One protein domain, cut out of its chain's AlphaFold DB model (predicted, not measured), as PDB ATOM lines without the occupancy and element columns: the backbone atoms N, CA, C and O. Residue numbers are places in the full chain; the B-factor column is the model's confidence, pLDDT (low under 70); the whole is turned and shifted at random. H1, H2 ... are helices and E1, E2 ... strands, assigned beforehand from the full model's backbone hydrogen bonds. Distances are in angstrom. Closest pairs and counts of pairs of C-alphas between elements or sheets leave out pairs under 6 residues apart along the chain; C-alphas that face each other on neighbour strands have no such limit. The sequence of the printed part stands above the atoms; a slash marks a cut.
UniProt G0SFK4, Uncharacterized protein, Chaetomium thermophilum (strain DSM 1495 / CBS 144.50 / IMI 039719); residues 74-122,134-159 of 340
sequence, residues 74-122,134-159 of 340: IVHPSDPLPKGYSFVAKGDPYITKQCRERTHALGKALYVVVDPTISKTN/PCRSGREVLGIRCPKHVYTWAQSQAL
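This is residues 74 to 122 and 134 to 159 of the 340 residues of an uncharacterized protein of Chaetomium thermophilum (strain DSM 1495 / CBS 144.50 / IMI 039719) (UniProt G0SFK4). A strongly twisted antiparallel sheet has two helices packed together at one end, H1 covering E1 and E3, H2 at E1; E2 and E3 extend from there toward the cut. The 75 printed residues hold E1, H1, E2, E3 and H2 along the chain, the sheet running E1, E3, E2. The class is mixed; the whole is compact, radius of gyration of the C-alphas 12.9 A, spanning 36 by 25 by 17 A.

E1, residues 85 to 89, begins at C-alpha 85 (156.660, 182.518, 163.826) and is 13.0 A long. H1, residues 93 to 105, is 18.1 A. E2, residues 111 to 119, is 19.2 A and bends by 72 degrees at residue 116. E3, residues 139 to 147, is 23.8 A. H2, residues 148 to 159, is 17.0 A and ends at C-alpha 159 (172.335, 168.309, 165.726).

Inner strand E3 is antiparallel to E1, N 88 and O 144 being 2.8 A apart, and to E2, N 145 and O 111 2.7 A. E1, H1, E2 form a split strand-helix-strand unit, E3 between its same-way strands, with a right-handed crossover. H1 is on the sheet, height 9.1 A, the closest C-alphas to E3 being Thr 103 and Cys 146, 6.6 A. H1 and H2 touch at C-alphas 95 and 154, 5.5 A, a steep tilt of 44 degrees, opposite ways. In both, every O i to N i+4 pair is within hydrogen-bond range.

The farthest C-alphas, Leu 106 and Asn 122, are 38.0 A apart. Residues 123 to 133 are not printed, a 12.1 A gap between C-alphas 122 and 134. The links printed whole are tight. Residues 119 to 122 and 134 to 138 are under pLDDT 70.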
ATOM      1  N   ILE A  74     162.257 195.382 168.260       89.31
ATOM      2  CA  ILE A  74     162.152 195.073 169.690       89.31
ATOM      3  C   ILE A  74     160.674 194.930 170.052       89.31
ATOM      4  O   ILE A  74     159.910 195.869 169.851       89.31
ATOM      5  N   VAL A  75     160.302 193.784 170.619       92.62
ATOM      6  CA  VAL A  75     158.930 193.476 171.049       92.62
ATOM      7  C   VAL A  75     158.885 193.070 172.519       92.62
ATOM      8  O   VAL A  75     159.860 192.545 173.071       92.62
ATOM      9  N   HIS A  76     157.740 193.304 173.148       90.50
ATOM     10  CA  HIS A  76     157.432 192.860 174.497       90.50
ATOM     11  C   HIS A  76     157.044 191.367 174.499       90.50
ATOM     12  O   HIS A  76     156.442 190.885 173.534       90.50
ATOM     13  N   PRO A  77     157.341 190.594 175.561       90.06
ATOM     14  CA  PRO A  77     156.894 189.203 175.675       90.06
ATOM     15  C   PRO A  77     155.373 189.035 175.542       90.06
ATOM     16  O   PRO A  77     154.939 188.050 174.949       90.06
ATOM     17  N   SER A  78     154.588 190.005 176.021       91.31
ATOM     18  CA  SER A  78     153.117 190.010 175.914       91.31
ATOM     19  C   SER A  78     152.585 190.315 174.510       91.31
ATOM     20  O   SER A  78     151.407 190.074 174.265       91.31
ATOM     21  N   ASP A  79     153.412 190.833 173.594       91.44
ATOM     22  CA  ASP A  79     152.956 191.135 172.235       91.44
ATOM     23  C   ASP A  79     152.589 189.832 171.512       91.44
ATOM     24  O   ASP A  79     153.350 188.857 171.611       91.44
ATOM     25  N   PRO A  80     151.488 189.790 170.739       93.44
ATOM     26  CA  PRO A  80     151.064 188.579 170.048       93.44
ATOM     27  C   PRO A  80     152.147 188.078 169.083       93.44
ATOM     28  O   PRO A  80     152.870 188.851 168.449       93.44
ATOM     29  N   LEU A  81     152.284 186.754 168.983       92.31
ATOM     30  CA  LEU A  81     153.248 186.126 168.083       92.31
ATOM     31  C   LEU A  81     152.709 186.177 166.640       92.31
ATOM     32  O   LEU A  81     151.601 185.692 166.406       92.31
ATOM     33  N   PRO A  82     153.465 186.709 165.661       93.69
ATOM     34  CA  PRO A  82     153.022 186.712 164.271       93.69
ATOM     35  C   PRO A  82     152.758 185.292 163.750       93.69
ATOM     36  O   PRO A  82     153.445 184.333 164.119       93.69
ATOM     37  N   LYS A  83     151.772 185.141 162.860       94.31
ATOM     38  CA  LYS A  83     151.398 183.829 162.310       94.31
ATOM     39  C   LYS A  83     152.592 183.186 161.597       94.31
ATOM     40  O   LYS A  83     153.232 183.798 160.748       94.31
ATOM     41  N   GLY A  84     152.892 181.934 161.943       95.38
ATOM     42  CA  GLY A  84     154.014 181.185 161.364       95.38
ATOM     43  C   GLY A  84     155.385 181.485 161.981       95.38
ATOM     44  O   GLY A  84     156.383 180.933 161.513       95.38
ATOM     45  N   TYR A  85     155.450 182.305 163.032       96.88
ATOM     46  CA  TYR A  85     156.660 182.518 163.826       96.88
ATOM     47  C   TYR A  85     156.684 181.598 165.049       96.88
ATOM     48  O   TYR A  85     155.661 181.088 165.500       96.88
ATOM     49  N   SER A  86     157.879 181.372 165.581       96.25
ATOM     50  CA  SER A  86     158.141 180.653 166.824       96.25
ATOM     51  C   SER A  86     159.081 181.469 167.699       96.25
ATOM     52  O   SER A  86     159.989 182.132 167.194       96.25
ATOM     53  N   PHE A  87     158.881 181.403 169.012       96.25
ATOM     54  CA  PHE A  87     159.801 181.993 169.974       96.25
ATOM     55  C   PHE A  87     160.997 181.064 170.221       96.25
ATOM     56  O   PHE A  87     160.831 179.873 170.477       96.25
ATOM     57  N   VAL A  88     162.199 181.631 170.162       95.50
ATOM     58  CA  VAL A  88     163.475 180.982 170.459       95.50
ATOM     59  C   VAL A  88     164.069 181.676 171.673       95.50
ATOM     60  O   VAL A  88     164.549 182.811 171.585       95.50
ATOM     61  N   ALA A  89     164.029 180.993 172.815       93.38
ATOM     62  CA  ALA A  89     164.627 181.485 174.045       93.38
ATOM     63  C   ALA A  89     166.138 181.710 173.880       93.38
ATOM     64  O   ALA A  89     166.829 181.019 173.125       93.38
ATOM     65  N   LYS A  90     166.666 182.681 174.621       88.88
ATOM     66  CA  LYS A  90     168.104 182.888 174.764       88.88
ATOM     67  C   LYS A  90     168.717 181.637 175.399       88.88
ATOM     68  O   LYS A  90     168.376 181.263 176.514       88.88
ATOM     69  N   GLY A  91     169.628 181.000 174.674       88.06
ATOM     70  CA  GLY A  91     170.242 179.740 175.081       88.06
ATOM     71  C   GLY A  91     171.408 179.415 174.166       88.06
ATOM     72  O   GLY A  91     172.469 180.017 174.297       88.06
ATOM     73  N   ASP A  92     171.196 178.506 173.212       90.00
ATOM     74  CA  ASP A  92     172.232 178.108 172.258       90.00
ATOM     75  C   ASP A  92     172.607 179.281 171.315       90.00
ATOM     76  O   ASP A  92     171.792 179.704 170.476       90.00
ATOM     77  N   PRO A  93     173.844 179.815 171.407       91.50
ATOM     78  CA  PRO A  93     174.308 180.895 170.542       91.50
ATOM     79  C   PRO A  93     174.336 180.499 169.063       91.50
ATOM     80  O   PRO A  93     174.194 181.352 168.192       91.50
ATOM     81  N   TYR A  94     174.524 179.214 168.759       93.31
ATOM     82  CA  TYR A  94     174.549 178.724 167.387       93.31
ATOM     83  C   TYR A  94     173.160 178.758 166.761       93.31
ATOM     84  O   TYR A  94     173.002 179.308 165.675       93.31
ATOM     85  N   ILE A  95     172.151 178.225 167.456       95.12
ATOM     86  CA  ILE A  95     170.767 178.208 166.958       95.12
ATOM     87  C   ILE A  95     170.268 179.637 166.759       95.12
ATOM     88  O   ILE A  95     169.734 179.965 165.703       95.12
ATOM     89  N   THR A  96     170.487 180.508 167.745       94.19
ATOM     90  CA  THR A  96     170.070 181.914 167.661       94.19
ATOM     91  C   THR A  96     170.787 182.667 166.537       94.19
ATOM     92  O   THR A  96     170.135 183.419 165.814       94.19
ATOM     93  N   LYS A  97     172.090 182.426 166.327       94.50
ATOM     94  CA  LYS A  97     172.848 182.975 165.192       94.50
ATOM     95  C   LYS A  97     172.298 182.484 163.849       94.50
ATOM     96  O   LYS A  97     172.020 183.303 162.981       94.50
ATOM     97  N   GLN A  98     172.099 181.175 163.695       95.75
ATOM     98  CA  GLN A  98     171.569 180.589 162.461       95.75
ATOM     99  C   GLN A  98     170.155 181.089 162.151       95.75
ATOM    100  O   GLN A  98     169.849 181.387 161.002       95.75
ATOM    101  N   CYS A  99     169.312 181.249 163.174       95.88
ATOM    102  CA  CYS A  99     167.986 181.836 163.012       95.88
ATOM    103  C   CYS A  99     168.058 183.287 162.527       95.88
ATOM    104  O   CYS A  99     167.314 183.635 161.616       95.88
ATOM    105  N   ARG A 100     168.951 184.114 163.092       95.25
ATOM    106  CA  ARG A 100     169.178 185.500 162.641       95.25
ATOM    107  C   ARG A 100     169.594 185.534 161.172       95.25
ATOM    108  O   ARG A 100     168.880 186.101 160.354       95.25
ATOM    109  N   GLU A 101     170.685 184.851 160.832       95.06
ATOM    110  CA  GLU A 101     171.254 184.836 159.477       95.06
ATOM    111  C   GLU A 101     170.239 184.354 158.432       95.06
ATOM    112  O   GLU A 101     170.039 185.011 157.415       95.06
ATOM    113  N   ARG A 102     169.541 183.242 158.697       95.56
ATOM    114  CA  ARG A 102     168.535 182.696 157.774       95.56
ATOM    115  C   ARG A 102     167.289 183.563 157.655       95.56
ATOM    116  O   ARG A 102     166.716 183.614 156.576       95.56
ATOM    117  N   THR A 103     166.840 184.198 158.737       95.31
ATOM    118  CA  THR A 103     165.636 185.046 158.696       95.31
ATOM    119  C   THR A 103     165.891 186.284 157.839       95.31
ATOM    120  O   THR A 103     165.096 186.559 156.946       95.31
ATOM    121  N   HIS A 104     167.048 186.930 158.016       93.19
ATOM    122  CA  HIS A 104     167.474 188.045 157.166       93.19
ATOM    123  C   HIS A 104     167.738 187.613 155.719       93.19
ATOM    124  O   HIS A 104     167.329 188.294 154.789       93.19
ATOM    125  N   ALA A 105     168.349 186.444 155.497       93.50
ATOM    126  CA  ALA A 105     168.559 185.926 154.141       93.50
ATOM    127  C   ALA A 105     167.243 185.651 153.384       93.50
ATOM    128  O   ALA A 105     167.242 185.600 152.159       93.50
ATOM    129  N   LEU A 106     166.134 185.456 154.104       93.62
ATOM    130  CA  LEU A 106     164.800 185.280 153.528       93.62
ATOM    131  C   LEU A 106     164.033 186.601 153.349       93.62
ATOM    132  O   LEU A 106     162.882 186.539 152.920       93.62
ATOM    133  N   GLY A 107     164.617 187.754 153.702       92.50
ATOM    134  CA  GLY A 107     163.922 189.046 153.672       92.50
ATOM    135  C   GLY A 107     162.713 189.079 154.609       92.50
ATOM    136  O   GLY A 107     161.627 189.511 154.220       92.50
ATOM    137  N   LYS A 108     162.835 188.450 155.787       93.12
ATOM    138  CA  LYS A 108     161.764 188.382 156.787       93.12
ATOM    139  C   LYS A 108     162.161 189.179 158.020       93.12
ATOM    140  O   LYS A 108     163.300 189.120 158.478       93.12
ATOM    141  N   ALA A 109     161.175 189.826 158.637       93.50
ATOM    142  CA  ALA A 109     161.372 190.550 159.884       93.50
ATOM    143  C   ALA A 109     161.791 189.610 161.027       93.50
ATOM    144  O   ALA A 109     161.182 188.563 161.256       93.50
ATOM    145  N   LEU A 110     162.806 190.010 161.792       94.69
ATOM    146  CA  LEU A 110     163.214 189.334 163.020       94.69
ATOM    147  C   LEU A 110     162.796 190.174 164.230       94.69
ATOM    148  O   LEU A 110     163.130 191.356 164.308       94.69
ATOM    149  N   TYR A 111     162.129 189.557 165.209       94.88
ATOM    150  CA  TYR A 111     161.726 190.255 166.431       94.88
ATOM    151  C   TYR A 111     162.592 189.833 167.619       94.88
ATOM    152  O   TYR A 111     162.738 188.646 167.906       94.88
ATOM    153  N   VAL A 112     163.146 190.793 168.349       93.88
ATOM    154  CA  VAL A 112     163.918 190.569 169.574       93.88
ATOM    155  C   VAL A 112     163.005 190.804 170.767       93.88
ATOM    156  O   VAL A 112     162.506 191.908 170.967       93.88
ATOM    157  N   VAL A 113     162.794 189.764 171.572       93.69
ATOM    158  CA  VAL A 113     161.910 189.838 172.739       93.69
ATOM    159  C   VAL A 113     162.702 190.343 173.932       93.69
ATOM    160  O   VAL A 113     163.701 189.733 174.327       93.69
ATOM    161  N   VAL A 114     162.263 191.457 174.506       91.31
ATOM    162  CA  VAL A 114     162.929 192.113 175.631       91.31
ATOM    163  C   VAL A 114     161.930 192.317 176.754       91.31
ATOM    164  O   VAL A 114     160.858 192.873 176.528       91.31
ATOM    165  N   ASP A 115     162.307 191.913 177.964       85.19
ATOM    166  CA  ASP A 115     161.524 192.218 179.154       85.19
ATOM    167  C   ASP A 115     162.013 193.544 179.763       85.19
ATOM    168  O   ASP A 115     163.192 193.662 180.122       85.19
ATOM    169  N   PRO A 116     161.167 194.586 179.844       75.94
ATOM    170  CA  PRO A 116     161.543 195.852 180.457       75.94
ATOM    171  C   PRO A 116     161.660 195.760 181.985       75.94
ATOM    172  O   PRO A 116     162.345 196.598 182.573       75.94
ATOM    173  N   THR A 117     161.020 194.771 182.618       76.31
ATOM    174  CA  THR A 117     161.039 194.584 184.077       76.31
ATOM    175  C   THR A 117     162.362 193.975 184.545       76.31
ATOM    176  O   THR A 117     162.895 194.342 185.595       76.31
ATOM    177  N   ILE A 118     162.963 193.127 183.705       70.00
ATOM    178  CA  ILE A 118     164.248 192.480 183.963       70.00
ATOM    179  C   ILE A 118     165.372 193.419 183.515       70.00
ATOM    180  O   ILE A 118     165.931 193.353 182.414       70.00
ATOM    181  N   SER A 119     165.688 194.370 184.388       63.44
ATOM    182  CA  SER A 119     166.861 195.220 184.222       63.44
ATOM    183  C   SER A 119     168.109 194.509 184.749       63.44
ATOM    184  O   SER A 119     168.100 193.900 185.817       63.44
ATOM    185  N   LYS A 120     169.228 194.616 184.021       59.22
ATOM    186  CA  LYS A 120     170.555 194.190 184.497       59.22
ATOM    187  C   LYS A 120     171.064 195.163 185.571       59.22
ATOM    188  O   LYS A 120     172.071 195.839 185.374       59.22
ATOM    189  N   THR A 121     170.345 195.323 186.675       54.50
ATOM    190  CA  THR A 121     170.690 196.266 187.753       54.50
ATOM    191  C   THR A 121     171.749 195.728 188.705       54.50
ATOM    192  O   THR A 121     172.431 196.530 189.333       54.50
ATOM    193  N   ASN A 122     171.976 194.410 188.744       51.56
ATOM    194  CA  ASN A 122     172.968 193.791 189.634       51.56
ATOM    195  C   ASN A 122     174.349 193.549 189.006       51.56
ATOM    196  O   ASN A 122     175.260 193.066 189.675       51.56
ATOM    197  N   PRO A 134     166.913 202.762 182.691       57.34
ATOM    198  CA  PRO A 134     167.947 201.857 182.208       57.34
ATOM    199  C   PRO A 134     168.322 202.218 180.764       57.34
ATOM    200  O   PRO A 134     167.463 202.521 179.930       57.34
ATOM    201  N   CYS A 135     169.623 202.208 180.455       53.56
ATOM    202  CA  CYS A 135     170.088 202.362 179.075       53.56
ATOM    203  C   CYS A 135     169.454 201.281 178.181       53.56
ATOM    204  O   CYS A 135     169.155 200.187 178.658       53.56
ATOM    205  N   ARG A 136     169.310 201.528 176.865       53.12
ATOM    206  CA  ARG A 136     168.830 200.500 175.906       53.12
ATOM    207  C   ARG A 136     169.643 199.192 175.999       53.12
ATOM    208  O   ARG A 136     169.090 198.125 175.768       53.12
ATOM    209  N   SER A 137     170.914 199.276 176.402       55.78
ATOM    210  CA  SER A 137     171.839 198.159 176.655       55.78
ATOM    211  C   SER A 137     171.633 197.412 177.988       55.78
ATOM    212  O   SER A 137     172.210 196.340 178.188       55.78
ATOM    213  N   GLY A 138     170.829 197.962 178.902       56.34
ATOM    214  CA  GLY A 138     170.579 197.438 180.247       56.34
ATOM    215  C   GLY A 138     169.362 196.518 180.367       56.34
ATOM    216  O   GLY A 138     169.118 196.006 181.456       56.34
ATOM    217  N   ARG A 139     168.608 196.303 179.284       70.19
ATOM    218  CA  ARG A 139     167.464 195.381 179.281       70.19
ATOM    219  C   ARG A 139     167.908 193.950 178.994       70.19
ATOM    220  O   ARG A 139     168.837 193.720 178.209       70.19
ATOM    221  N   GLU A 140     167.266 192.988 179.642       81.62
ATOM    222  CA  GLU A 140     167.477 191.574 179.368       81.62
ATOM    223  C   GLU A 140     166.720 191.156 178.100       81.62
ATOM    224  O   GLU A 140     165.498 191.232 178.008       81.62
ATOM    225  N   VAL A 141     167.477 190.718 177.091       88.31
ATOM    226  CA  VAL A 141     166.918 190.037 175.919       88.31
ATOM    227  C   VAL A 141     166.534 188.624 176.348       88.31
ATOM    228  O   VAL A 141     167.418 187.846 176.714       88.31
ATOM    229  N   LEU A 142     165.245 188.300 176.274       91.50
ATOM    230  CA  LEU A 142     164.714 186.971 176.584       91.50
ATOM    231  C   LEU A 142     164.953 185.976 175.445       91.50
ATOM    232  O   LEU A 142     165.128 184.784 175.686       91.50
ATOM    233  N   GLY A 143     164.959 186.452 174.200       93.75
ATOM    234  CA  GLY A 143     165.084 185.597 173.024       93.75
ATOM    235  C   GLY A 143     164.777 186.324 171.720       93.75
ATOM    236  O   GLY A 143     164.746 187.556 171.667       93.75
ATOM    237  N   ILE A 144     164.545 185.551 170.663       95.44
ATOM    238  CA  ILE A 144     164.151 186.041 169.336       95.44
ATOM    239  C   ILE A 144     162.881 185.329 168.863       95.44
ATOM    240  O   ILE A 144     162.659 184.173 169.206       95.44
ATOM    241  N   ARG A 145     162.047 185.991 168.063       96.50
ATOM    242  CA  ARG A 145     160.959 185.360 167.308       96.50
ATOM    243  C   ARG A 145     161.379 185.314 165.846       96.50
ATOM    244  O   ARG A 145     161.674 186.351 165.253       96.50
ATOM    245  N   CYS A 146     161.400 184.115 165.282       95.94
ATOM    246  CA  CYS A 146     161.756 183.862 163.888       95.94
ATOM    247  C   CYS A 146     160.733 182.912 163.244       95.94
ATOM    248  O   CYS A 146     159.964 182.267 163.963       95.94
ATOM    249  N   PRO A 147     160.687 182.804 161.908       97.56
ATOM    250  CA  PRO A 147     159.789 181.873 161.237       97.56
ATOM    251  C   PRO A 147     160.000 180.418 161.693       97.56
ATOM    252  O   PRO A 147     161.132 179.944 161.786       97.56
ATOM    253  N   LYS A 148     158.908 179.674 161.912       97.12
ATOM    254  CA  LYS A 148     158.936 178.316 162.494       97.12
ATOM    255  C   LYS A 148     159.830 177.340 161.721       97.12
ATOM    256  O   LYS A 148     160.577 176.582 162.328       97.12
ATOM    257  N   HIS A 149     159.791 177.392 160.389       97.12
ATOM    258  CA  HIS A 149     160.614 176.540 159.522       97.12
ATOM    259  C   HIS A 149     162.116 176.864 159.604       97.12
ATOM    260  O   HIS A 149     162.947 175.971 159.453       97.12
ATOM    261  N   VAL A 150     162.484 178.123 159.870       97.19
ATOM    262  CA  VAL A 150     163.885 178.516 160.096       97.19
ATOM    263  C   VAL A 150     164.377 177.930 161.414       97.19
ATOM    264  O   VAL A 150     165.491 177.413 161.484       97.19
ATOM    265  N   TYR A 151     163.538 177.972 162.451       96.56
ATOM    266  CA  TYR A 151     163.885 177.416 163.752       96.56
ATOM    267  C   TYR A 151     164.081 175.897 163.706       96.56
ATOM    268  O   TYR A 151     165.104 175.404 164.182       96.56
ATOM    269  N   THR A 152     163.159 175.153 163.085       97.00
ATOM    270  CA  THR A 152     163.296 173.692 162.935       97.00
ATOM    271  C   THR A 152     164.536 173.329 162.123       97.00
ATOM    272  O   THR A 152     165.299 172.457 162.533       97.00
ATOM    273  N   TRP A 153     164.805 174.047 161.027       97.19
ATOM    274  CA  TRP A 153     166.030 173.870 160.246       97.19
ATOM    275  C   TRP A 153     167.293 174.110 161.088       97.19
ATOM    276  O   TRP A 153     168.218 173.296 161.062       97.19
ATOM    277  N   ALA A 154     167.325 175.189 161.876       96.50
ATOM    278  CA  ALA A 154     168.467 175.522 162.724       96.50
ATOM    279  C   ALA A 154     168.722 174.449 163.796       96.50
ATOM    280  O   ALA A 154     169.881 174.127 164.066       96.50
ATOM    281  N   GLN A 155     167.668 173.854 164.368       96.12
ATOM    282  CA  GLN A 155     167.798 172.715 165.282       96.12
ATOM    283  C   GLN A 155     168.385 171.484 164.584       96.12
ATOM    284  O   GLN A 155     169.357 170.909 165.077       96.12
ATOM    285  N   SER A 156     167.853 171.101 163.418       96.19
ATOM    286  CA  SER A 156     168.370 169.961 162.652       96.19
ATOM    287  C   SER A 156     169.845 170.148 162.291       96.19
ATOM    288  O   SER A 156     170.650 169.237 162.473       96.19
ATOM    289  N   GLN A 157     170.238 171.353 161.868       95.00
ATOM    290  CA  GLN A 157     171.639 171.683 161.598       95.00
ATOM    291  C   GLN A 157     172.513 171.666 162.852       95.00
ATOM    292  O   GLN A 157     173.667 171.233 162.800       95.00
ATOM    293  N   ALA A 158     171.992 172.133 163.989       94.50
ATOM    294  CA  ALA A 158     172.721 172.109 165.250       94.50
ATOM    295  C   ALA A 158     173.065 170.675 165.667       94.50
ATOM    296  O   ALA A 158     174.198 170.443 166.098       94.50
ATOM    297  N   LEU A 159     172.133 169.736 165.476       95.00
ATOM    298  CA  LEU A 159     172.335 168.309 165.726       95.00
ATOM    299  C   LEU A 159     173.333 167.696 164.736       95.00
ATOM    300  O   LEU A 159     174.314 167.090 165.161       95.00
TER     301      LEU A 159